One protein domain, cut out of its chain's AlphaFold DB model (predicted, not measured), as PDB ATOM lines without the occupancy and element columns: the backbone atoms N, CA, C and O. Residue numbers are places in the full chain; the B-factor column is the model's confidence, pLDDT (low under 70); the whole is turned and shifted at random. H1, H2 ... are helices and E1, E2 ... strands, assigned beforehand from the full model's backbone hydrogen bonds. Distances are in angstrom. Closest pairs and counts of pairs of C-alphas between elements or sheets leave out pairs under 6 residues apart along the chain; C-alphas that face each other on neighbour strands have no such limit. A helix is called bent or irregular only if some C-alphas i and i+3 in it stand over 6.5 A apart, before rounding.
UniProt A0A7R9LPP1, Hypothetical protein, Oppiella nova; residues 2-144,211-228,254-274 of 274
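AT A GLANCE: This is residues 2 to 144, 211 to 228 and 254 to 274 of the 274 residues of the protein "Hypothetical protein" of Oppiella nova (UniProt A0A7R9LPP1). A twisted four-stranded sheet forms the middle layer, with H2 and H4 packed on one face and H5 and H8 on the other. H1 lies beyond the sheet, side by side with H8, H3 packs beside H2, and residues 126 to 144, of which 127 to 132 belong to H7, stick out from the body. The printed part has 182 residues with eight named helices and four named strands, in the order H1 H2 E1 H3 E2 H4 E3 H5 H6 H7 H8 E4; the class is mixed, helices and strands. The sheet's order is E3 E2 E1 E4, mixed: E4 is antiparallel to E1, the other neighbours parallel. The whole is compact, with a radius of gyration of the C-alphas of 16.4 A and spans of 47 by 41 by 33 A.

IN THESE COORDINATES: H1 is residues 4 to 16, 18.6 A long, from C-alpha 4 at (29.982, -0.639, 163.595). H2 is residues 25 to 41, 24.1 A, and E1 residues 50 to 56, 19.8 A. H3 is residues 64 to 70, E2 residues 77 to 84, 22.4 A, and H4 residues 91 to 99. E3 is residues 105 to 108, H5 111 to 118, H6 121 to 125 and H7 127 to 132. H8 is residues 211 to 227, 23.8 A. E4 is residues 269 to 273, ending at C-alpha 273 at (33.626, 10.246, 174.525).

HOW THE PARTS SIT: Across E1 and E2, N 52 and O 78 are 2.8 A apart; across E2 and E3, N 108 and O 83, 2.8 A; across E1 and E4, N 51 and O 272, 3.0 A. E1, H3, E2 and E2, H4, E3 are strand-helix-strand units, parallel neighbour strands with a helix between, with right-handed crossovers. H2, at a height over the sheet of 9.8 A, and H4, at 7.9 A, make three layers with H5, at 8.5 A, and H8, at 8.8 A, on the opposite face. H8 touches H1 at a shallow tilt of 11 degrees, the closest C-alphas being those of Lys 11 and Ile 217, 6.1 A. H2 touches H3 with residues 26 to 33 alone, closest at the C-alphas of Phe 33 and Tyr 70, 6.7 A. H6 only grazes the sheet. Every O i to N i+4 pair is within hydrogen-bond range in H1, H2, H3, H4, H6, H7 and H8; H5, irregular with C-alphas 112 and 115 7.1 A apart, has 2 of 4.

THE WHOLE: The C-alphas farthest apart, those of Gly 133 and Asn 263, are 49.1 A apart. Residues 145 to 210 and 229 to 253 are not printed, with C-alpha gaps of 16.4 A and 28.9 A. Of the links printed whole, none is long. Mean pLDDT of the printed part is 72.6; 60 residues are under 70, among them 254 to 274.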
ATOM      1  N   ALA A   2      29.826   3.871 170.031       64.38
ATOM      2  CA  ALA A   2      30.359   3.799 168.666       64.38
ATOM      3  C   ALA A   2      30.402   2.345 168.144       64.38
ATOM      4  O   ALA A   2      31.455   1.716 168.085       64.38
ATOM      5  N   ASN A   3      29.233   1.801 167.802       68.31
ATOM      6  CA  ASN A   3      29.081   0.477 167.190       68.31
ATOM      7  C   ASN A   3      29.358   0.545 165.678       68.31
ATOM      8  O   ASN A   3      29.242   1.616 165.085       68.31
ATOM      9  N   GLU A   4      29.649  -0.589 165.033       70.44
ATOM     10  CA  GLU A   4      29.982  -0.639 163.595       70.44
ATOM     11  C   GLU A   4      28.926   0.033 162.706       70.44
ATOM     12  O   GLU A   4      29.275   0.825 161.834       70.44
ATOM     13  N   LYS A   5      27.637  -0.198 162.988       74.12
ATOM     14  CA  LYS A   5      26.522   0.464 162.292       74.12
ATOM     15  C   LYS A   5      26.572   1.990 162.428       74.12
ATOM     16  O   LYS A   5      26.452   2.698 161.436       74.12
ATOM     17  N   ASN A   6      26.803   2.493 163.642       73.94
ATOM     18  CA  ASN A   6      26.872   3.932 163.910       73.94
ATOM     19  C   ASN A   6      28.099   4.557 163.237       73.94
ATOM     20  O   ASN A   6      28.018   5.643 162.678       73.94
ATOM     21  N   ILE A   7      29.230   3.848 163.240       70.81
ATOM     22  CA  ILE A   7      30.458   4.285 162.570       70.81
ATOM     23  C   ILE A   7      30.254   4.378 161.056       70.81
ATOM     24  O   ILE A   7      30.702   5.349 160.450       70.81
ATOM     25  N   ARG A   8      29.579   3.401 160.440       74.19
ATOM     26  CA  ARG A   8      29.246   3.453 159.008       74.19
ATOM     27  C   ARG A   8      28.348   4.633 158.683       74.19
ATOM     28  O   ARG A   8      28.688   5.402 157.794       74.19
ATOM     29  N   GLN A   9      27.285   4.822 159.462       75.81
ATOM     30  CA  GLN A   9      26.377   5.953 159.290       75.81
ATOM     31  C   GLN A   9      27.134   7.287 159.313       75.81
ATOM     32  O   GLN A   9      26.980   8.104 158.412       75.81
ATOM     33  N   ILE A  10      28.029   7.470 160.289       74.44
ATOM     34  CA  ILE A  10      28.860   8.675 160.390       74.44
ATOM     35  C   ILE A  10      29.759   8.833 159.158       74.44
ATOM     36  O   ILE A  10      29.854   9.930 158.619       74.44
ATOM     37  N   LYS A  11      30.411   7.761 158.689       74.31
ATOM     38  CA  LYS A  11      31.263   7.811 157.488       74.31
ATOM     39  C   LYS A  11      30.475   8.247 156.251       74.31
ATOM     40  O   LYS A  11      30.935   9.117 155.517       74.31
ATOM     41  N   GLU A  12      29.287   7.687 156.044       79.00
ATOM     42  CA  GLU A  12      28.417   8.067 154.930       79.00
ATOM     43  C   GLU A  12      27.926   9.512 155.032       79.00
ATOM     44  O   GLU A  12      27.829  10.213 154.023       79.00
ATOM     45  N   ASP A  13      27.584   9.959 156.239       76.12
ATOM     46  CA  ASP A  13      27.103  11.317 156.464       76.12
ATOM     47  C   ASP A  13      28.222  12.336 156.241       76.12
ATOM     48  O   ASP A  13      27.990  13.347 155.578       76.12
ATOM     49  N   VAL A  14      29.448  12.031 156.684       74.94
ATOM     50  CA  VAL A  14      30.665  12.814 156.408       74.94
ATOM     51  C   VAL A  14      30.910  12.944 154.902       74.94
ATOM     52  O   VAL A  14      31.184  14.042 154.422       74.94
ATOM     53  N   ASP A  15      30.724  11.874 154.126       74.12
ATOM     54  CA  ASP A  15      30.863  11.918 152.663       74.12
ATOM     55  C   ASP A  15      29.824  12.832 151.990       74.12
ATOM     56  O   ASP A  15      30.089  13.457 150.953       74.12
ATOM     57  N   LYS A  16      28.642  12.968 152.596       74.12
ATOM     58  CA  LYS A  16      27.546  13.810 152.097       74.12
ATOM     59  C   LYS A  16      27.665  15.276 152.527       74.12
ATOM     60  O   LYS A  16      26.974  16.112 151.937       74.12
ATOM     61  N   VAL A  17      28.522  15.611 153.499       71.38
ATOM     62  CA  VAL A  17      28.771  17.003 153.915       71.38
ATOM     63  C   VAL A  17      29.252  17.813 152.711       71.38
ATOM     64  O   VAL A  17      30.010  17.323 151.876       71.38
ATOM     65  N   ARG A  18      28.780  19.058 152.595       67.56
ATOM     66  CA  ARG A  18      29.258  20.041 151.617       67.56
ATOM     67  C   ARG A  18      29.459  21.390 152.304       67.56
ATOM     68  O   ARG A  18      28.593  21.781 153.091       67.56
ATOM     69  N   PRO A  19      30.541  22.121 152.003       61.66
ATOM     70  CA  PRO A  19      30.730  23.464 152.514       61.66
ATOM     71  C   PRO A  19      29.749  24.404 151.795       61.66
ATOM     72  O   PRO A  19      29.815  24.578 150.586       61.66
ATOM     73  N   THR A  20      28.795  24.973 152.528       62.31
ATOM     74  CA  THR A  20      27.957  26.113 152.108       62.31
ATOM     75  C   THR A  20      28.631  27.477 152.415       62.31
ATOM     76  O   THR A  20      29.816  27.588 152.169       62.31
ATOM     77  N   GLU A  21      27.963  28.514 152.928       64.50
ATOM     78  CA  GLU A  21      28.468  29.883 153.249       64.50
ATOM     79  C   GLU A  21      29.570  30.035 154.352       64.50
ATOM     80  O   GLU A  21      30.499  29.248 154.429       64.50
ATOM     81  N   VAL A  22      29.559  31.074 155.198       67.75
ATOM     82  CA  VAL A  22      30.629  31.363 156.188       67.75
ATOM     83  C   VAL A  22      30.549  30.427 157.406       67.75
ATOM     84  O   VAL A  22      29.458  30.082 157.856       67.75
ATOM     85  N   ALA A  23      31.699  30.006 157.948       68.94
ATOM     86  CA  ALA A  23      31.772  29.176 159.154       68.94
ATOM     87  C   ALA A  23      31.444  29.988 160.423       68.94
ATOM     88  O   ALA A  23      32.018  31.054 160.647       68.94
ATOM     89  N   ASN A  24      30.541  29.480 161.270       82.06
ATOM     90  CA  ASN A  24      30.165  30.116 162.536       82.06
ATOM     91  C   ASN A  24      30.720  29.320 163.726       82.06
ATOM     92  O   ASN A  24      30.002  28.566 164.383       82.06
ATOM     93  N   PHE A  25      32.005  29.528 164.016       84.62
ATOM     94  CA  PHE A  25      32.720  28.834 165.091       84.62
ATOM     95  C   PHE A  25      32.060  28.983 166.464       84.62
ATOM     96  O   PHE A  25      32.027  28.027 167.235       84.62
ATOM     97  N   THR A  26      31.501  30.154 166.778       86.88
ATOM     98  CA  THR A  26      30.855  30.401 168.072       86.88
ATOM     99  C   THR A  26      29.659  29.479 168.279       86.88
ATOM    100  O   THR A  26      29.571  28.803 169.304       86.88
ATOM    101  N   ALA A  27      28.752  29.410 167.299       86.56
ATOM    102  CA  ALA A  27      27.589  28.528 167.374       86.56
ATOM    103  C   ALA A  27      28.014  27.056 167.452       86.56
ATOM    104  O   ALA A  27      27.481  26.288 168.252       86.56
ATOM    105  N   ALA A  28      29.015  26.684 166.660       86.56
ATOM    106  CA  ALA A  28      29.545  25.336 166.591       86.56
ATOM    107  C   ALA A  28      30.128  24.843 167.921       86.56
ATOM    108  O   ALA A  28      29.769  23.768 168.409       86.56
ATOM    109  N   LEU A  29      30.998  25.652 168.529       87.56
ATOM    110  CA  LEU A  29      31.648  25.342 169.797       87.56
ATOM    111  C   LEU A  29      30.627  25.271 170.933       87.56
ATOM    112  O   LEU A  29      30.662  24.322 171.712       87.56
ATOM    113  N   ILE A  30      29.684  26.218 170.993       90.50
ATOM    114  CA  ILE A  30      28.592  26.189 171.978       90.50
ATOM    115  C   ILE A  30      27.795  24.890 171.839       90.50
ATOM    116  O   ILE A  30      27.610  24.173 172.821       90.50
ATOM    117  N   HIS A  31      27.399  24.526 170.618       87.25
ATOM    118  CA  HIS A  31      26.678  23.281 170.377       87.25
ATOM    119  C   HIS A  31      27.485  22.037 170.768       87.25
ATOM    120  O   HIS A  31      26.923  21.107 171.348       87.25
ATOM    121  N   ALA A  32      28.789  22.003 170.489       88.12
ATOM    122  CA  ALA A  32      29.651  20.892 170.883       88.12
ATOM    123  C   ALA A  32      29.718  20.739 172.412       88.12
ATOM    124  O   ALA A  32      29.604  19.623 172.930       88.12
ATOM    125  N   PHE A  33      29.851  21.848 173.143       89.69
ATOM    126  CA  PHE A  33      29.851  21.833 174.605       89.69
ATOM    127  C   PHE A  33      28.491  21.447 175.188       89.69
ATOM    128  O   PHE A  33      28.444  20.614 176.093       89.69
ATOM    129  N   ASP A  34      27.392  21.971 174.648       89.19
ATOM    130  CA  ASP A  34      26.039  21.608 175.078       89.19
ATOM    131  C   ASP A  34      25.791  20.103 174.905       89.19
ATOM    132  O   ASP A  34      25.286  19.438 175.812       89.19
ATOM    133  N   LEU A  35      26.207  19.526 173.771       85.38
ATOM    134  CA  LEU A  35      26.102  18.084 173.527       85.38
ATOM    135  C   LEU A  35      26.888  17.273 174.564       85.38
ATOM    136  O   LEU A  35      26.365  16.303 175.117       85.38
ATOM    137  N   LEU A  36      28.123  17.679 174.861       84.62
ATOM    138  CA  LEU A  36      28.951  17.036 175.883       84.62
ATOM    139  C   LEU A  36      28.319  17.116 177.277       84.62
ATOM    140  O   LEU A  36      28.351  16.131 178.021       84.62
ATOM    141  N   GLN A  37      27.708  18.249 177.619       85.56
ATOM    142  CA  GLN A  37      27.006  18.434 178.888       85.56
ATOM    143  C   GLN A  37      25.755  17.561 178.985       85.56
ATOM    144  O   GLN A  37      25.543  16.925 180.016       85.56
ATOM    145  N   VAL A  38      24.954  17.465 177.918       84.62
ATOM    146  CA  VAL A  38      23.763  16.598 177.873       84.62
ATOM    147  C   VAL A  38      24.149  15.133 178.066       84.62
ATOM    148  O   VAL A  38      23.522  14.422 178.856       84.62
ATOM    149  N   VAL A  39      25.205  14.671 177.394       78.56
ATOM    150  CA  VAL A  39      25.700  13.292 177.529       78.56
ATOM    151  C   VAL A  39      26.212  13.035 178.948       78.56
ATOM    152  O   VAL A  39      25.870  12.018 179.551       78.56
ATOM    153  N   HIS A  40      26.951  13.982 179.527       79.38
ATOM    154  CA  HIS A  40      27.427  13.880 180.904       79.38
ATOM    155  C   HIS A  40      26.268  13.850 181.922       79.38
ATOM    156  O   HIS A  40      26.233  12.993 182.804       79.38
ATOM    157  N   ALA A  41      25.283  14.743 181.785       84.00
ATOM    158  CA  ALA A  41      24.143  14.856 182.696       84.00
ATOM    159  C   ALA A  41      23.200  13.647 182.625       84.00
ATOM    160  O   ALA A  41      22.736  13.157 183.654       84.00
ATOM    161  N   SER A  42      22.954  13.128 181.420       78.88
ATOM    162  CA  SER A  42      22.135  11.928 181.207       78.88
ATOM    163  C   SER A  42      22.801  10.642 181.702       78.88
ATOM    164  O   SER A  42      22.178   9.582 181.647       78.88
ATOM    165  N   LYS A  43      24.058  10.709 182.176       69.38
ATOM    166  CA  LYS A  43      24.905   9.537 182.445       69.38
ATOM    167  C   LYS A  43      25.003   8.599 181.231       69.38
ATOM    168  O   LYS A  43      25.323   7.420 181.380       69.38
ATOM    169  N   GLY A  44      24.742   9.119 180.034       60.50
ATOM    170  CA  GLY A  44      24.870   8.396 178.781       60.50
ATOM    171  C   GLY A  44      26.325   8.344 178.313       60.50
ATOM    172  O   GLY A  44      27.157   9.168 178.690       60.50
ATOM    173  N   GLY A  45      26.646   7.374 177.456       64.94
ATOM    174  CA  GLY A  45      27.995   7.216 176.905       64.94
ATOM    175  C   GLY A  45      28.974   6.518 177.854       64.94
ATOM    176  O   GLY A  45      28.570   5.753 178.723       64.94
ATOM    177  N   CYS A  46      30.271   6.736 177.637       62.91
ATOM    178  CA  CYS A  46      31.351   6.103 178.402       62.91
ATOM    179  C   CYS A  46      31.696   6.835 179.711       62.91
ATOM    180  O   CYS A  46      32.283   6.226 180.596       62.91
ATOM    181  N   GLN A  47      31.319   8.116 179.843       66.31
ATOM    182  CA  GLN A  47      31.663   8.991 180.976       66.31
ATOM    183  C   GLN A  47      33.170   9.070 181.303       66.31
ATOM    184  O   GLN A  47      33.518   9.376 182.444       66.31
ATOM    185  N   CYS A  48      34.062   8.813 180.341       71.88
ATOM    186  CA  CYS A  48      35.501   8.976 180.549       71.88
ATOM    187  C   CYS A  48      36.037  10.247 179.880       71.88
ATOM    188  O   CYS A  48      35.680  11.358 180.282       71.88
ATOM    189  N   ASN A  49      36.947  10.117 178.918       75.31
ATOM    190  CA  ASN A  49      37.688  11.252 178.398       75.31
ATOM    191  C   ASN A  49      36.830  11.990 177.370       75.31
ATOM    192  O   ASN A  49      36.479  11.429 176.333       75.31
ATOM    193  N   GLN A  50      36.555  13.265 177.634       83.44
ATOM    194  CA  GLN A  50      35.819  14.125 176.714       83.44
ATOM    195  C   GLN A  50      36.784  14.909 175.829       83.44
ATOM    196  O   GLN A  50      37.694  15.588 176.321       83.44
ATOM    197  N   ALA A  51      36.570  14.838 174.519       86.00
ATOM    198  CA  ALA A  51      37.352  15.587 173.552       86.00
ATOM    199  C   ALA A  51      36.495  16.156 172.416       86.00
ATOM    200  O   ALA A  51      35.541  15.527 171.954       86.00
ATOM    201  N   ILE A  52      36.894  17.335 171.948       88.75
ATOM    202  CA  ILE A  52      36.399  17.988 170.739       88.75
ATOM    203  C   ILE A  52      37.540  17.991 169.725       88.75
ATOM    204  O   ILE A  52      38.656  18.402 170.042       88.75
ATOM    205  N   MET A  53      37.256  17.538 168.509       87.12
ATOM    206  CA  MET A  53      38.184  17.615 167.383       87.12
ATOM    207  C   MET A  53      37.649  18.620 166.363       87.12
ATOM    208  O   MET A  53      36.600  18.390 165.763       87.12
ATOM    209  N   LEU A  54      38.370  19.730 166.202       87.75
ATOM    210  CA  LEU A  54      38.093  20.801 165.253       87.75
ATOM    211  C   LEU A  54      38.915  20.589 163.987       87.75
ATOM    212  O   LEU A  54      40.139  20.500 164.056       87.75
ATOM    213  N   ILE A  55      38.248  20.539 162.841       85.75
ATOM    214  CA  ILE A  55      38.878  20.449 161.524       85.75
ATOM    215  C   ILE A  55      38.559  21.745 160.779       85.75
ATOM    216  O   ILE A  55      37.387  22.045 160.562       85.75
ATOM    217  N   THR A  56      39.575  22.529 160.425       84.94
ATOM    218  CA  THR A  56      39.393  23.866 159.845       84.94
ATOM    219  C   THR A  56      40.557  24.249 158.935       84.94
ATOM    220  O   THR A  56      41.649  23.713 159.067       84.94
ATOM    221  N   ASP A  57      40.326  25.160 158.001       83.38
ATOM    222  CA  ASP A  57      41.328  25.818 157.161       83.38
ATOM    223  C   ASP A  57      41.913  27.094 157.791       83.38
ATOM    224  O   ASP A  57      42.947  27.577 157.342       83.38
ATOM    225  N   GLY A  58      41.306  27.598 158.869       83.88
ATOM    226  CA  GLY A  58      41.766  28.761 159.625       83.88
ATOM    227  C   GLY A  58      40.681  29.285 160.565       83.88
ATOM    228  O   GLY A  58      39.499  28.994 160.391       83.88
ATOM    229  N   ALA A  59      41.062  30.069 161.574       83.25
ATOM    230  CA  ALA A  59      40.111  30.698 162.491       83.25
ATOM    231  C   ALA A  59      40.338  32.215 162.525       83.25
ATOM    232  O   ALA A  59      41.480  32.637 162.674       83.25
ATOM    233  N   PRO A  60      39.276  33.038 162.435       83.88
ATOM    234  CA  PRO A  60      39.427  34.492 162.463       83.88
ATOM    235  C   PRO A  60      39.791  35.026 163.858       83.88
ATOM    236  O   PRO A  60      40.328  36.122 163.970       83.88
ATOM    237  N   GLU A  61      39.472  34.275 164.918       87.38
ATOM    238  CA  GLU A  61      39.679  34.657 166.317       87.38
ATOM    239  C   GLU A  61      39.942  33.415 167.190       87.38
ATOM    240  O   GLU A  61      39.732  32.274 166.772       87.38
ATOM    241  N   THR A  62      40.375  33.620 168.438       86.88
ATOM    242  CA  THR A  62      40.656  32.545 169.411       86.88
ATOM    243  C   THR A  62      39.414  31.989 170.117       86.88
ATOM    244  O   THR A  62      39.514  30.970 170.803       86.88
ATOM    245  N   PHE A  63      38.258  32.656 169.995       91.38
ATOM    246  CA  PHE A  63      36.989  32.305 170.658       91.38
ATOM    247  C   PHE A  63      37.121  32.055 172.173       91.38
ATOM    248  O   PHE A  63      36.413  31.229 172.757       91.38
ATOM    249  N   GLU A  64      38.037  32.776 172.823       93.12
ATOM    250  CA  GLU A  64      38.384  32.602 174.235       93.12
ATOM    251  C   GLU A  64      37.166  32.683 175.170       93.12
ATOM    252  O   GLU A  64      37.063  31.892 176.110       93.12
ATOM    253  N   ASP A  65      36.217  33.578 174.894       94.75
ATOM    254  CA  ASP A  65      35.015  33.769 175.714       94.75
ATOM    255  C   ASP A  65      34.164  32.494 175.831       94.75
ATOM    256  O   ASP A  65      33.615  32.193 176.899       94.75
ATOM    257  N   VAL A  66      34.104  31.689 174.763       94.44
ATOM    258  CA  VAL A  66      33.380  30.411 174.763       94.44
ATOM    259  C   VAL A  66      34.098  29.406 175.664       94.44
ATOM    260  O   VAL A  66      33.474  28.791 176.530       94.44
ATOM    261  N   PHE A  67      35.422  29.279 175.540       94.69
ATOM    262  CA  PHE A  67      36.206  28.358 176.370       94.69
ATOM    263  C   PHE A  67      36.212  28.757 177.847       94.69
ATOM    264  O   PHE A  67      36.104  27.885 178.716       94.69
ATOM    265  N   ARG A  68      36.259  30.062 178.140       95.06
ATOM    266  CA  ARG A  68      36.135  30.601 179.500       95.06
ATOM    267  C   ARG A  68      34.815  30.216 180.151       95.06
ATOM    268  O   ARG A  68      34.801  29.874 181.328       95.06
ATOM    269  N   THR A  69      33.730  30.258 179.384       94.75
ATOM    270  CA  THR A  69      32.380  29.982 179.885       94.75
ATOM    271  C   THR A  69      32.121  28.485 180.055       94.75
ATOM    272  O   THR A  69      31.534  28.076 181.053       94.75
ATOM    273  N   TYR A  70      32.560  27.659 179.098       92.25
ATOM    274  CA  TYR A  70      32.157  26.250 179.022       92.25
ATOM    275  C   TYR A  70      33.203  25.244 179.518       92.25
ATOM    276  O   TYR A  70      32.828  24.138 179.907       92.25
ATOM    277  N   ASN A  71      34.497  25.583 179.510       92.12
ATOM    278  CA  ASN A  71      35.572  24.626 179.800       92.12
ATOM    279  C   ASN A  71      36.460  25.043 180.989       92.12
ATOM    280  O   ASN A  71      37.010  24.196 181.693       92.12
ATOM    281  N   TRP A  72      36.636  26.337 181.250       92.25
ATOM    282  CA  TRP A  72      37.523  26.821 182.318       92.25
ATOM    283  C   TRP A  72      36.792  26.956 183.663       92.25
ATOM    284  O   TRP A  72      35.578  27.139 183.688       92.25
ATOM    285  N   PRO A  73      37.499  26.848 184.811       92.38
ATOM    286  CA  PRO A  73      38.957  26.730 184.988       92.38
ATOM    287  C   PRO A  73      39.500  25.291 185.002       92.38
ATOM    288  O   PRO A  73      40.711  25.089 184.958       92.38
ATOM    289  N   ASN A  74      38.633  24.279 185.085       89.00
ATOM    290  CA  ASN A  74      39.068  22.894 185.306       89.00
ATOM    291  C   ASN A  74      39.577  22.200 184.031       89.00
ATOM    292  O   ASN A  74      40.363  21.250 184.124       89.00
ATOM    293  N   ILE A  75      39.159  22.690 182.859       90.00
ATOM    294  CA  ILE A  75      39.492  22.165 181.528       90.00
ATOM    295  C   ILE A  75      39.212  20.648 181.451       90.00
ATOM    296  O   ILE A  75      40.151  19.859 181.269       90.00
ATOM    297  N   PRO A  76      37.954  20.207 181.683       87.06
ATOM    298  CA  PRO A  76      37.580  18.799 181.582       87.06
ATOM    299  C   PRO A  76      37.579  18.290 180.135       87.06
ATOM    300  O   PRO A  76      37.893  17.123 179.908       87.06
ATOM    301  N   VAL A  77      37.271  19.150 179.158       91.12
ATOM    302  CA  VAL A  77      37.203  18.785 177.738       91.12
ATOM    303  C   VAL A  77      38.506  19.157 177.043       91.12
ATOM    304  O   VAL A  77      38.973  20.295 177.136       91.12
ATOM    305  N   ARG A  78      39.090  18.203 176.314       91.25
ATOM    306  CA  ARG A  78      40.298  18.430 175.509       91.25
ATOM    307  C   ARG A  78      39.943  18.881 174.101       91.25
ATOM    308  O   ARG A  78      39.041  18.311 173.499       91.25
ATOM    309  N   VAL A  79      40.667  19.854 173.552       90.94
ATOM    310  CA  VAL A  79      40.389  20.376 172.200       90.94
ATOM    311  C   VAL A  79      41.562  20.106 171.272       90.94
ATOM    312  O   VAL A  79      42.646  20.656 171.447       90.94
ATOM    313  N   PHE A  80      41.348  19.255 170.277       89.44
ATOM    314  CA  PHE A  80      42.308  18.965 169.219       89.44
ATOM    315  C   PHE A  80      41.952  19.776 167.984       89.44
ATOM    316  O   PHE A  80      40.784  19.828 167.606       89.44
ATOM    317  N   THR A  81      42.942  20.385 167.345       88.94
ATOM    318  CA  THR A  81      42.719  21.224 166.165       88.94
ATOM    319  C   THR A  81      43.560  20.731 164.996       88.94
ATOM    320  O   THR A  81      44.781  20.605 165.119       88.94
ATOM    321  N   TYR A  82      42.907  20.501 163.864       85.94
ATOM    322  CA  TYR A  82      43.509  20.112 162.599       85.94
ATOM    323  C   TYR A  82      43.363  21.268 161.615       85.94
ATOM    324  O   TYR A  82      42.252  21.551 161.166       85.94
ATOM    325  N   LEU A  83      44.480  21.924 161.306       87.25
ATOM    326  CA  LEU A  83      44.548  22.953 160.277       87.25
ATOM    327  C   LEU A  83      44.798  22.284 158.921       87.25
ATOM    328  O   LEU A  83      45.818  21.611 158.761       87.25
ATOM    329  N   ILE A  84      43.878  22.432 157.969       85.06
ATOM    330  CA  ILE A  84      43.976  21.879 156.614       85.06
ATOM    331  C   ILE A  84      44.255  23.009 155.633       85.06
ATOM    332  O   ILE A  84      43.435  23.902 155.465       85.06
ATOM    333  N   GLY A  85      45.360  22.924 154.905       80.12
ATOM    334  CA  GLY A  85      45.669  23.910 153.881       80.12
ATOM    335  C   GLY A  85      47.113  23.813 153.423       80.12
ATOM    336  O   GLY A  85      47.966  23.250 154.101       80.12
ATOM    337  N   ARG A  86      47.396  24.344 152.233       74.06
ATOM    338  CA  ARG A  86      48.784  24.510 151.764       74.06
ATOM    339  C   ARG A  86      49.404  25.807 152.275       74.06
ATOM    340  O   ARG A  86      50.625  25.901 152.359       74.06
ATOM    341  N   GLU A  87      48.564  26.782 152.604       65.38
ATOM    342  CA  GLU A  87      48.962  28.087 153.116       65.38
ATOM    343  C   GLU A  87      48.706  28.151 154.620       65.38
ATOM    344  O   GLU A  87      47.660  27.735 155.107       65.38
ATOM    345  N   VAL A  88      49.692  28.661 155.354       62.16
ATOM    346  CA  VAL A  88      49.636  28.889 156.804       62.16
ATOM    347  C   VAL A  88      49.475  30.384 157.050       62.16
ATOM    348  O   VAL A  88      50.364  31.047 157.583       62.16
ATOM    349  N   THR A  89      48.354  30.941 156.610       55.09
ATOM    350  CA  THR A  89      47.912  32.261 157.069       55.09
ATOM    351  C   THR A  89      47.019  32.044 158.292       55.09
ATOM    352  O   THR A  89      46.111  31.224 158.242       55.09
ATOM    353  N   ASP A  90      47.330  32.712 159.406       60.06
ATOM    354  CA  ASP A  90      46.528  32.717 160.646       60.06
ATOM    355  C   ASP A  90      46.406  31.358 161.377       60.06
ATOM    356  O   ASP A  90      45.336  30.864 161.729       60.06
ATOM    357  N   SER A  91      47.560  30.724 161.639       75.12
ATOM    358  CA  SER A  91      47.639  29.486 162.446       75.12
ATOM    359  C   SER A  91      47.672  29.722 163.964       75.12
ATOM    360  O   SER A  91      47.545  28.769 164.740       75.12
ATOM    361  N   GLN A  92      47.858  30.968 164.410       85.88
ATOM    362  CA  GLN A  92      48.101  31.280 165.818       85.88
ATOM    363  C   GLN A  92      46.843  31.082 166.666       85.88
ATOM    364  O   GLN A  92      46.924  30.565 167.780       85.88
ATOM    365  N   GLU A  93      45.684  31.433 166.128       88.69
ATOM    366  CA  GLU A  93      44.375  31.352 166.763       88.69
ATOM    367  C   GLU A  93      43.986  29.888 166.976       88.69
ATOM    368  O   GLU A  93      43.647  29.466 168.085       88.69
ATOM    369  N   VAL A  94      44.135  29.081 165.923       86.56
ATOM    370  CA  VAL A  94      43.874  27.637 165.946       86.56
ATOM    371  C   VAL A  94      44.823  26.927 166.911       86.56
ATOM    372  O   VAL A  94      44.392  26.121 167.737       86.56
ATOM    373  N   TYR A  95      46.109  27.278 166.879       88.69
ATOM    374  CA  TYR A  95      47.091  26.775 167.835       88.69
ATOM    375  C   TYR A  95      46.737  27.151 169.282       88.69
ATOM    376  O   TYR A  95      46.811  26.310 170.186       88.69
ATOM    377  N   TRP A  96      46.327  28.401 169.514       91.56
ATOM    378  CA  TRP A  96      45.961  28.903 170.835       91.56
ATOM    379  C   TRP A  96      44.796  28.103 171.427       91.56
ATOM    380  O   TRP A  96      44.881  27.701 172.593       91.56
ATOM    381  N   MET A  97      43.774  27.797 170.616       88.88
ATOM    382  CA  MET A  97      42.613  26.996 171.021       88.88
ATOM    383  C   MET A  97      43.010  25.600 171.513       88.88
ATOM    384  O   MET A  97      42.524  25.162 172.558       88.88
ATOM    385  N   ALA A  98      43.917  24.904 170.821       89.81
ATOM    386  CA  ALA A  98      44.387  23.590 171.266       89.81
ATOM    387  C   ALA A  98      45.262  23.667 172.526       89.81
ATOM    388  O   ALA A  98      45.102  22.869 173.459       89.81
ATOM    389  N   CYS A  99      46.181  24.636 172.571       90.19
ATOM    390  CA  CYS A  99      47.158  24.779 173.650       90.19
ATOM    391  C   CYS A  99      46.480  25.065 175.002       90.19
ATOM    392  O   CYS A  99      46.766  24.397 175.999       90.19
ATOM    393  N   HIS A 100      45.508  25.982 175.026       91.69
ATOM    394  CA  HIS A 100      44.826  26.392 176.259       91.69
ATOM    395  C   HIS A 100      43.745  25.414 176.733       91.69
ATOM    396  O   HIS A 100      43.218  25.558 177.834       91.69
ATOM    397  N   ASN A 101      43.441  24.382 175.945       91.56
ATOM    398  CA  ASN A 101      42.444  23.368 176.277       91.56
ATOM    399  C   ASN A 101      43.048  21.954 176.361       91.56
ATOM    400  O   ASN A 101      42.374  20.971 176.067       91.56
ATOM    401  N   ARG A 102      44.322  21.828 176.771       89.38
ATOM    402  CA  ARG A 102      45.015  20.538 177.018       89.38
ATOM    403  C   ARG A 102      44.954  19.543 175.843       89.38
ATOM    404  O   ARG A 102      44.965  18.330 176.067       89.38
ATOM    405  N   GLY A 103      44.880  20.036 174.611       88.50
ATOM    406  CA  GLY A 103      44.847  19.200 173.416       88.50
ATOM    407  C   GLY A 103      46.148  19.235 172.623       88.50
ATOM    408  O   GLY A 103      47.239  19.317 173.194       88.50
ATOM    409  N   TYR A 104      46.025  19.114 171.302       86.88
ATOM    410  CA  TYR A 104      47.148  19.113 170.367       86.88
ATOM    411  C   TYR A 104      46.766  19.807 169.062       86.88
ATOM    412  O   TYR A 104      45.640  19.652 168.582       86.88
ATOM    413  N   TYR A 105      47.717  20.560 168.513       89.44
ATOM    414  CA  TYR A 105      47.593  21.237 167.230       89.44
ATOM    415  C   TYR A 105      48.363  20.462 166.169       89.44
ATOM    416  O   TYR A 105      49.542  20.150 166.358       89.44
ATOM    417  N   THR A 106      47.705  20.213 165.044       87.38
ATOM    418  CA  THR A 106      48.291  19.528 163.901       87.38
ATOM    419  C   THR A 106      47.976  20.283 162.617       87.38
ATOM    420  O   THR A 106      46.824  20.618 162.357       87.38
ATOM    421  N   HIS A 107      48.995  20.500 161.789       86.00
ATOM    422  CA  HIS A 107      48.837  21.039 160.443       86.00
ATOM    423  C   HIS A 107      48.932  19.908 159.419       86.00
ATOM    424  O   HIS A 107      49.876  19.118 159.453       86.00
ATOM    425  N   VAL A 108      47.953  19.825 158.524       85.06
ATOM    426  CA  VAL A 108      47.870  18.817 157.469       85.06
ATOM    427  C   VAL A 108      47.945  19.521 156.124       85.06
ATOM    428  O   VAL A 108      46.968  20.102 155.652       85.06
ATOM    429  N   SER A 109      49.119  19.444 155.502       83.31
ATOM    430  CA  SER A 109      49.389  20.132 154.237       83.31
ATOM    431  C   SER A 109      49.050  19.288 153.009       83.31
ATOM    432  O   SER A 109      48.722  19.808 151.937       83.31
ATOM    433  N   ASN A 110      49.114  17.964 153.166       79.69
ATOM    434  CA  ASN A 110      48.980  17.011 152.079       79.69
ATOM    435  C   ASN A 110      48.141  15.793 152.486       79.69
ATOM    436  O   ASN A 110      48.175  15.344 153.632       79.69
ATOM    437  N   LEU A 111      47.452  15.194 151.511       74.19
ATOM    438  CA  LEU A 111      46.604  14.015 151.710       74.19
ATOM    439  C   LEU A 111      47.401  12.808 152.234       74.19
ATOM    440  O   LEU A 111      46.908  12.028 153.042       74.19
ATOM    441  N   ALA A 112      48.654  12.677 151.795       74.56
ATOM    442  CA  ALA A 112      49.539  11.595 152.222       74.56
ATOM    443  C   ALA A 112      49.860  11.641 153.729       74.56
ATOM    444  O   ALA A 112      50.099  10.600 154.335       74.56
ATOM    445  N   GLU A 113      49.829  12.829 154.341       73.88
ATOM    446  CA  GLU A 113      50.177  13.037 155.752       73.88
ATOM    447  C   GLU A 113      48.993  12.764 156.690       73.88
ATOM    448  O   GLU A 113      49.194  12.498 157.874       73.88
ATOM    449  N   VAL A 114      47.756  12.780 156.175       75.19
ATOM    450  CA  VAL A 114      46.509  12.688 156.960       75.19
ATOM    451  C   VAL A 114      46.552  11.534 157.956       75.19
ATOM    452  O   VAL A 114      46.252  11.710 159.136       75.19
ATOM    453  N   ARG A 115      46.967  10.349 157.503       72.94
ATOM    454  CA  ARG A 115      46.997   9.147 158.341       72.94
ATOM    455  C   ARG A 115      47.911   9.301 159.559       72.94
ATOM    456  O   ARG A 115      47.532   8.881 160.648       72.94
ATOM    457  N   GLU A 116      49.093   9.878 159.378       74.56
ATOM    458  CA  GLU A 116      50.074  10.058 160.456       74.56
ATOM    459  C   GLU A 116      49.679  11.207 161.385       74.56
ATOM    460  O   GLU A 116      49.840  11.122 162.605       74.56
ATOM    461  N   GLN A 117      49.105  12.262 160.810       78.75
ATOM    462  CA  GLN A 117      48.704  13.466 161.527       78.75
ATOM    463  C   GLN A 117      47.481  13.241 162.416       78.75
ATOM    464  O   GLN A 117      47.439  13.710 163.556       78.75
ATOM    465  N   VAL A 118      46.505  12.461 161.947       76.00
ATOM    466  CA  VAL A 118      45.333  12.111 162.755       76.00
ATOM    467  C   VAL A 118      45.737  11.288 163.973       76.00
ATOM    468  O   VAL A 118      45.199  11.516 165.044       76.00
ATOM    469  N   GLN A 119      46.733  10.407 163.884       74.75
ATOM    470  CA  GLN A 119      47.139   9.561 165.016       74.75
ATOM    471  C   GLN A 119      47.837  10.317 166.164       74.75
ATOM    472  O   GLN A 119      48.053   9.746 167.233       74.75
ATOM    473  N   GLN A 120      48.149  11.606 166.004       78.31
ATOM    474  CA  GLN A 120      48.838  12.391 167.035       78.31
ATOM    475  C   GLN A 120      47.984  12.671 168.285       78.31
ATOM    476  O   GLN A 120      48.540  12.985 169.339       78.31
ATOM    477  N   TYR A 121      46.652  12.508 168.237       77.12
ATOM    478  CA  TYR A 121      45.822  12.670 169.445       77.12
ATOM    479  C   TYR A 121      46.081  11.565 170.479       77.12
ATOM    480  O   TYR A 121      45.968  11.791 171.686       77.12
ATOM    481  N   ILE A 122      46.459  10.370 170.024       77.56
ATOM    482  CA  ILE A 122      46.549   9.181 170.865       77.56
ATOM    483  C   ILE A 122      47.588   9.325 171.994       77.56
ATOM    484  O   ILE A 122      47.234   9.092 173.155       77.56
ATOM    485  N   PRO A 123      48.845   9.749 171.737       78.31
ATOM    486  CA  PRO A 123      49.816   9.967 172.809       78.31
ATOM    487  C   PRO A 123      49.400  11.063 173.800       78.31
ATOM    488  O   PRO A 123      49.890  11.075 174.927       78.31
ATOM    489  N   VAL A 124      48.513  11.990 173.425       81.19
ATOM    490  CA  VAL A 124      47.987  13.008 174.348       81.19
ATOM    491  C   VAL A 124      46.909  12.410 175.244       81.19
ATOM    492  O   VAL A 124      46.943  12.602 176.465       81.19
ATOM    493  N   MET A 125      45.990  11.637 174.670       79.00
ATOM    494  CA  MET A 125      44.928  10.941 175.403       79.00
ATOM    495  C   MET A 125      45.475   9.894 176.376       79.00
ATOM    496  O   MET A 125      44.944   9.749 177.472       79.00
ATOM    497  N   SER A 126      46.589   9.241 176.045       78.12
ATOM    498  CA  SER A 126      47.183   8.200 176.891       78.12
ATOM    499  C   SER A 126      47.940   8.718 178.123       78.12
ATOM    500  O   SER A 126      48.170   7.943 179.053       78.12
ATOM    501  N   ARG A 127      48.298  10.012 178.195       79.38
ATOM    502  CA  ARG A 127      49.119  10.575 179.294       79.38
ATOM    503  C   ARG A 127      48.609  10.242 180.706       79.38
ATOM    504  O   ARG A 127      49.435   9.829 181.516       79.38
ATOM    505  N   PRO A 128      47.308  10.379 181.041       77.00
ATOM    506  CA  PRO A 128      46.819  10.071 182.388       77.00
ATOM    507  C   PRO A 128      46.999   8.599 182.763       77.00
ATOM    508  O   PRO A 128      47.357   8.302 183.896       77.00
ATOM    509  N   ILE A 129      46.817   7.688 181.803       76.00
ATOM    510  CA  ILE A 129      46.990   6.245 182.012       76.00
ATOM    511  C   ILE A 129      48.458   5.943 182.323       76.00
ATOM    512  O   ILE A 129      48.762   5.233 183.277       76.00
ATOM    513  N   VAL A 130      49.378   6.536 181.555       76.12
ATOM    514  CA  VAL A 130      50.823   6.372 181.765       76.12
ATOM    515  C   VAL A 130      51.255   6.940 183.123       76.12
ATOM    516  O   VAL A 130      52.035   6.303 183.827       76.12
ATOM    517  N   LEU A 131      50.734   8.109 183.510       73.38
ATOM    518  CA  LEU A 131      51.051   8.761 184.786       73.38
ATOM    519  C   LEU A 131      50.462   8.037 186.000       73.38
ATOM    520  O   LEU A 131      51.060   8.083 187.071       73.38
ATOM    521  N   SER A 132      49.325   7.354 185.840       78.56
ATOM    522  CA  SER A 132      48.710   6.563 186.909       78.56
ATOM    523  C   SER A 132      49.607   5.418 187.383       78.56
ATOM    524  O   SER A 132      49.445   4.940 188.501       78.56
ATOM    525  N   GLY A 133      50.523   4.930 186.536       75.94
ATOM    526  CA  GLY A 133      51.397   3.793 186.843       75.94
ATOM    527  C   GLY A 133      50.678   2.439 186.942       75.94
ATOM    528  O   GLY A 133      51.334   1.406 187.091       75.94
ATOM    529  N   GLU A 134      49.349   2.421 186.823       79.25
ATOM    530  CA  GLU A 134      48.531   1.216 186.866       79.25
ATOM    531  C   GLU A 134      48.599   0.454 185.542       79.25
ATOM    532  O   GLU A 134      48.499   1.015 184.449       79.25
ATOM    533  N   ARG A 135      48.749  -0.870 185.634       73.00
ATOM    534  CA  ARG A 135      48.713  -1.757 184.471       73.00
ATOM    535  C   ARG A 135      47.334  -2.383 184.359       73.00
ATOM    536  O   ARG A 135      47.033  -3.352 185.050       73.00
ATOM    537  N   VAL A 136      46.521  -1.842 183.459       68.50
ATOM    538  CA  VAL A 136      45.223  -2.422 183.103       68.50
ATOM    539  C   VAL A 136      45.400  -3.472 182.006       68.50
ATOM    540  O   VAL A 136      45.959  -3.198 180.944       68.50
ATOM    541  N   PHE A 137      44.935  -4.695 182.261       74.75
ATOM    542  CA  PHE A 137      44.881  -5.754 181.254       74.75
ATOM    543  C   PHE A 137      43.478  -5.784 180.647       74.75
ATOM    544  O   PHE A 137      42.502  -6.025 181.353       74.75
ATOM    545  N   ALA A 138      43.380  -5.544 179.340       68.12
ATOM    546  CA  ALA A 138      42.119  -5.565 178.605       68.12
ATOM    547  C   ALA A 138      42.219  -6.476 177.376       68.12
ATOM    548  O   ALA A 138      43.207  -6.452 176.636       68.12
ATOM    549  N   TRP A 139      41.173  -7.264 177.136       74.19
ATOM    550  CA  TRP A 139      41.036  -8.088 175.937       74.19
ATOM    551  C   TRP A 139      40.241  -7.323 174.877       74.19
ATOM    552  O   TRP A 139      39.255  -6.658 175.187       74.19
ATOM    553  N   THR A 140      40.655  -7.399 173.612       60.12
ATOM    554  CA  THR A 140      39.827  -6.884 172.514       60.12
ATOM    555  C   THR A 140      38.663  -7.812 172.228       60.12
ATOM    556  O   THR A 140      38.775  -9.012 172.489       60.12
ATOM    557  N   PRO A 141      37.596  -7.280 171.606       69.25
ATOM    558  CA  PRO A 141      36.605  -8.123 170.953       69.25
ATOM    559  C   PRO A 141      37.263  -9.045 169.915       69.25
ATOM    560  O   PRO A 141      38.386  -8.794 169.465       69.25
ATOM    561  N   VAL A 142      36.548 -10.108 169.552       74.25
ATOM    562  CA  VAL A 142      36.950 -11.047 168.498       74.25
ATOM    563  C   VAL A 142      37.121 -10.281 167.185       74.25
ATOM    564  O   VAL A 142      36.261  -9.486 166.815       74.25
ATOM    565  N   TYR A 143      38.240 -10.500 166.498       67.75
ATOM    566  CA  TYR A 143      38.526  -9.904 165.198       67.75
ATOM    567  C   TYR A 143      39.202 -10.932 164.291       67.75
ATOM    568  O   TYR A 143      39.933 -11.796 164.771       67.75
ATOM    569  N   ALA A 144      38.985 -10.802 162.983       68.56
ATOM    570  CA  ALA A 144      39.656 -11.609 161.969       68.56
ATOM    571  C   ALA A 144      41.166 -11.326 161.976       68.56
ATOM    572  O   ALA A 144      41.592 -10.157 162.017       68.56
ATOM    573  N   GLN A 211      42.029   2.289 167.707       50.72
ATOM    574  CA  GLN A 211      42.341   3.668 167.338       50.72
ATOM    575  C   GLN A 211      42.130   3.925 165.831       50.72
ATOM    576  O   GLN A 211      41.885   5.059 165.424       50.72
ATOM    577  N   GLN A 212      42.128   2.877 164.993       52.44
ATOM    578  CA  GLN A 212      41.829   2.958 163.560       52.44
ATOM    579  C   GLN A 212      40.421   3.467 163.244       52.44
ATOM    580  O   GLN A 212      40.276   4.119 162.224       52.44
ATOM    581  N   LEU A 213      39.388   3.217 164.054       56.69
ATOM    582  CA  LEU A 213      38.015   3.599 163.679       56.69
ATOM    583  C   LEU A 213      37.792   5.112 163.767       56.69
ATOM    584  O   LEU A 213      37.336   5.719 162.800       56.69
ATOM    585  N   LEU A 214      38.192   5.731 164.881       58.75
ATOM    586  CA  LEU A 214      38.195   7.191 165.017       58.75
ATOM    587  C   LEU A 214      39.168   7.827 164.026       58.75
ATOM    588  O   LEU A 214      38.808   8.773 163.335       58.75
ATOM    589  N   THR A 215      40.360   7.241 163.871       60.88
ATOM    590  CA  THR A 215      41.339   7.706 162.882       60.88
ATOM    591  C   THR A 215      40.783   7.645 161.461       60.88
ATOM    592  O   THR A 215      41.001   8.571 160.697       60.88
ATOM    593  N   GLN A 216      40.030   6.603 161.096       63.84
ATOM    594  CA  GLN A 216      39.397   6.471 159.782       63.84
ATOM    595  C   GLN A 216      38.305   7.515 159.571       63.84
ATOM    596  O   GLN A 216      38.212   8.056 158.479       63.84
ATOM    597  N   ILE A 217      37.484   7.798 160.585       65.19
ATOM    598  CA  ILE A 217      36.436   8.820 160.490       65.19
ATOM    599  C   ILE A 217      37.063  10.210 160.303       65.19
ATOM    600  O   ILE A 217      36.686  10.932 159.384       65.19
ATOM    601  N   ILE A 218      38.051  10.566 161.130       65.75
ATOM    602  CA  ILE A 218      38.738  11.863 161.056       65.75
ATOM    603  C   ILE A 218      39.542  11.965 159.753       65.75
ATOM    604  O   ILE A 218      39.492  12.990 159.083       65.75
ATOM    605  N   ALA A 219      40.241  10.900 159.347       68.38
ATOM    606  CA  ALA A 219      40.960  10.871 158.077       68.38
ATOM    607  C   ALA A 219      40.001  11.058 156.901       68.38
ATOM    608  O   ALA A 219      40.252  11.907 156.057       68.38
ATOM    609  N   LYS A 220      38.863  10.354 156.889       68.81
ATOM    610  CA  LYS A 220      37.836  10.500 155.853       68.81
ATOM    611  C   LYS A 220      37.273  11.919 155.804       68.81
ATOM    612  O   LYS A 220      37.104  12.471 154.722       68.81
ATOM    613  N   ALA A 221      37.033  12.526 156.964       66.19
ATOM    614  CA  ALA A 221      36.621  13.920 157.076       66.19
ATOM    615  C   ALA A 221      37.657  14.878 156.462       66.19
ATOM    616  O   ALA A 221      37.294  15.737 155.663       66.19
ATOM    617  N   ILE A 222      38.942  14.697 156.772       65.81
ATOM    618  CA  ILE A 222      40.031  15.513 156.216       65.81
ATOM    619  C   ILE A 222      40.181  15.280 154.703       65.81
ATOM    620  O   ILE A 222      40.258  16.240 153.940       65.81
ATOM    621  N   GLU A 223      40.166  14.026 154.243       72.56
ATOM    622  CA  GLU A 223      40.184  13.664 152.818       72.56
ATOM    623  C   GLU A 223      39.024  14.320 152.066       72.56
ATOM    624  O   GLU A 223      39.197  14.819 150.953       72.56
ATOM    625  N   ARG A 224      37.839  14.352 152.686       70.00
ATOM    626  CA  ARG A 224      36.651  14.973 152.113       70.00
ATOM    627  C   ARG A 224      36.813  16.487 151.986       70.00
ATOM    628  O   ARG A 224      36.465  17.014 150.932       70.00
ATOM    629  N   VAL A 225      37.396  17.155 152.985       64.19
ATOM    630  CA  VAL A 225      37.745  18.587 152.917       64.19
ATOM    631  C   VAL A 225      38.772  18.852 151.807       64.19
ATOM    632  O   VAL A 225      38.576  19.768 151.012       64.19
ATOM    633  N   PHE A 226      39.806  18.016 151.659       66.62
ATOM    634  CA  PHE A 226      40.757  18.122 150.539       66.62
ATOM    635  C   PHE A 226      40.083  17.938 149.171       66.62
ATOM    636  O   PHE A 226      40.358  18.693 148.240       66.62
ATOM    637  N   ALA A 227      39.186  16.956 149.042       62.41
ATOM    638  CA  ALA A 227      38.465  16.668 147.801       62.41
ATOM    639  C   ALA A 227      37.490  17.784 147.388       62.41
ATOM    640  O   ALA A 227      37.054  17.817 146.239       62.41
ATOM    641  N   MET A 228      37.128  18.678 148.311       63.47
ATOM    642  CA  MET A 228      36.260  19.825 148.041       63.47
ATOM    643  C   MET A 228      36.993  21.015 147.422       63.47
ATOM    644  O   MET A 228      36.309  21.897 146.923       63.47
ATOM    645  N   TYR A 254      22.554   8.313 171.666       30.73
ATOM    646  CA  TYR A 254      23.510   9.414 171.764       30.73
ATOM    647  C   TYR A 254      24.942   8.935 171.474       30.73
ATOM    648  O   TYR A 254      25.696   8.511 172.352       30.73
ATOM    649  N   PHE A 255      25.300   9.010 170.195       29.11
ATOM    650  CA  PHE A 255      26.631   9.362 169.697       29.11
ATOM    651  C   PHE A 255      26.374  10.239 168.466       29.11
ATOM    652  O   PHE A 255      26.142   9.741 167.368       29.11
ATOM    653  N   GLY A 256      26.218  11.544 168.690       27.27
ATOM    654  CA  GLY A 256      25.647  12.450 167.698       27.27
ATOM    655  C   GLY A 256      26.701  13.127 166.830       27.27
ATOM    656  O   GLY A 256      27.401  14.010 167.310       27.27
ATOM    657  N   THR A 257      26.726  12.808 165.539       31.83
ATOM    658  CA  THR A 257      26.901  13.816 164.485       31.83
ATOM    659  C   THR A 257      25.501  14.266 164.069       31.83
ATOM    660  O   THR A 257      24.818  13.579 163.316       31.83
ATOM    661  N   GLN A 258      25.016  15.384 164.614       28.31
ATOM    662  CA  GLN A 258      23.735  15.970 164.203       28.31
ATOM    663  C   GLN A 258      23.989  17.022 163.120       28.31
ATOM    664  O   GLN A 258      24.311  18.168 163.420       28.31
ATOM    665  N   ILE A 259      23.796  16.645 161.852       31.83
ATOM    666  CA  ILE A 259      23.638  17.602 160.747       31.83
ATOM    667  C   ILE A 259      22.182  18.076 160.783       31.83
ATOM    668  O   ILE A 259      21.304  17.543 160.101       31.83
ATOM    669  N   LYS A 260      21.886  19.063 161.632       25.59
ATOM    670  CA  LYS A 260      20.547  19.650 161.690       25.59
ATOM    671  C   LYS A 260      20.376  20.604 160.502       25.59
ATOM    672  O   LYS A 260      20.789  21.757 160.549       25.59
ATOM    673  N   ARG A 261      19.743  20.131 159.420       30.73
ATOM    674  CA  ARG A 261      19.189  21.013 158.377       30.73
ATOM    675  C   ARG A 261      18.004  21.772 158.966       30.73
ATOM    676  O   ARG A 261      16.884  21.280 158.945       30.73
ATOM    677  N   ASN A 262      18.268  22.954 159.500       27.56
ATOM    678  CA  ASN A 262      17.373  24.101 159.405       27.56
ATOM    679  C   ASN A 262      18.217  25.356 159.622       27.56
ATOM    680  O   ASN A 262      18.777  25.550 160.694       27.56
ATOM    681  N   ASN A 263      18.300  26.165 158.566       30.34
ATOM    682  CA  ASN A 263      19.023  27.434 158.468       30.34
ATOM    683  C   ASN A 263      20.558  27.324 158.576       30.34
ATOM    684  O   ASN A 263      21.147  27.628 159.603       30.34
ATOM    685  N   GLY A 264      21.205  26.936 157.469       30.59
ATOM    686  CA  GLY A 264      22.554  27.423 157.130       30.59
ATOM    687  C   GLY A 264      23.750  27.024 158.011       30.59
ATOM    688  O   GLY A 264      24.769  27.695 157.927       30.59
ATOM    689  N   LEU A 265      23.681  25.967 158.824       28.94
ATOM    690  CA  LEU A 265      24.795  25.568 159.703       28.94
ATOM    691  C   LEU A 265      25.832  24.664 159.010       28.94
ATOM    692  O   LEU A 265      25.477  23.741 158.272       28.94
ATOM    693  N   LYS A 266      27.115  24.945 159.274       35.84
ATOM    694  CA  LYS A 266      28.297  24.466 158.542       35.84
ATOM    695  C   LYS A 266      29.408  24.016 159.472       35.84
ATOM    696  O   LYS A 266      30.380  24.733 159.672       35.84
ATOM    697  N   ASP A 267      29.274  22.825 160.023       28.52
ATOM    698  CA  ASP A 267      30.133  22.449 161.130       28.52
ATOM    699  C   ASP A 267      30.251  20.930 161.218       28.52
ATOM    700  O   ASP A 267      29.250  20.231 161.381       28.52
ATOM    701  N   MET A 268      31.478  20.416 161.080       33.09
ATOM    702  CA  MET A 268      31.803  19.002 161.264       33.09
ATOM    703  C   MET A 268      32.703  18.863 162.487       33.09
ATOM    704  O   MET A 268      33.859  19.279 162.474       33.09
ATOM    705  N   TRP A 269      32.152  18.265 163.538       30.45
ATOM    706  CA  TRP A 269      32.821  18.099 164.821       30.45
ATOM    707  C   TRP A 269      32.674  16.656 165.262       30.45
ATOM    708  O   TRP A 269      31.577  16.092 165.226       30.45
ATOM    709  N   PHE A 270      33.780  16.065 165.701       29.77
ATOM    710  CA  PHE A 270      33.758  14.762 166.345       29.77
ATOM    711  C   PHE A 270      33.830  14.969 167.848       29.77
ATOM    712  O   PHE A 270      34.809  15.499 168.378       29.77
ATOM    713  N   VAL A 271      32.762  14.552 168.524       29.69
ATOM    714  CA  VAL A 271      32.739  14.420 169.974       29.69
ATOM    715  C   VAL A 271      33.159  12.993 170.296       29.69
ATOM    716  O   VAL A 271      32.376  12.052 170.165       29.69
ATOM    717  N   CYS A 272      34.417  12.832 170.694       27.94
ATOM    718  CA  CYS A 272      34.893  11.576 171.250       27.94
ATOM    719  C   CYS A 272      34.617  11.591 172.746       27.94
ATOM    720  O   CYS A 272      35.209  12.367 173.495       27.94
ATOM    721  N   ASN A 273      33.703  10.721 173.157       25.45
ATOM    722  CA  ASN A 273      33.626  10.246 174.525       25.45
ATOM    723  C   ASN A 273      34.238   8.835 174.477       25.45
ATOM    724  O   ASN A 273      33.597   7.911 173.965       25.45
ATOM    725  N   GLU A 274      35.504   8.705 174.888       29.06
ATOM    726  CA  GLU A 274      36.172   7.408 175.126       29.06
ATOM    727  C   GLU A 274      35.952   6.951 176.556       29.06
ATOM    728  O   GLU A 274      36.082   7.808 177.458       29.06
TER     729      GLU A 274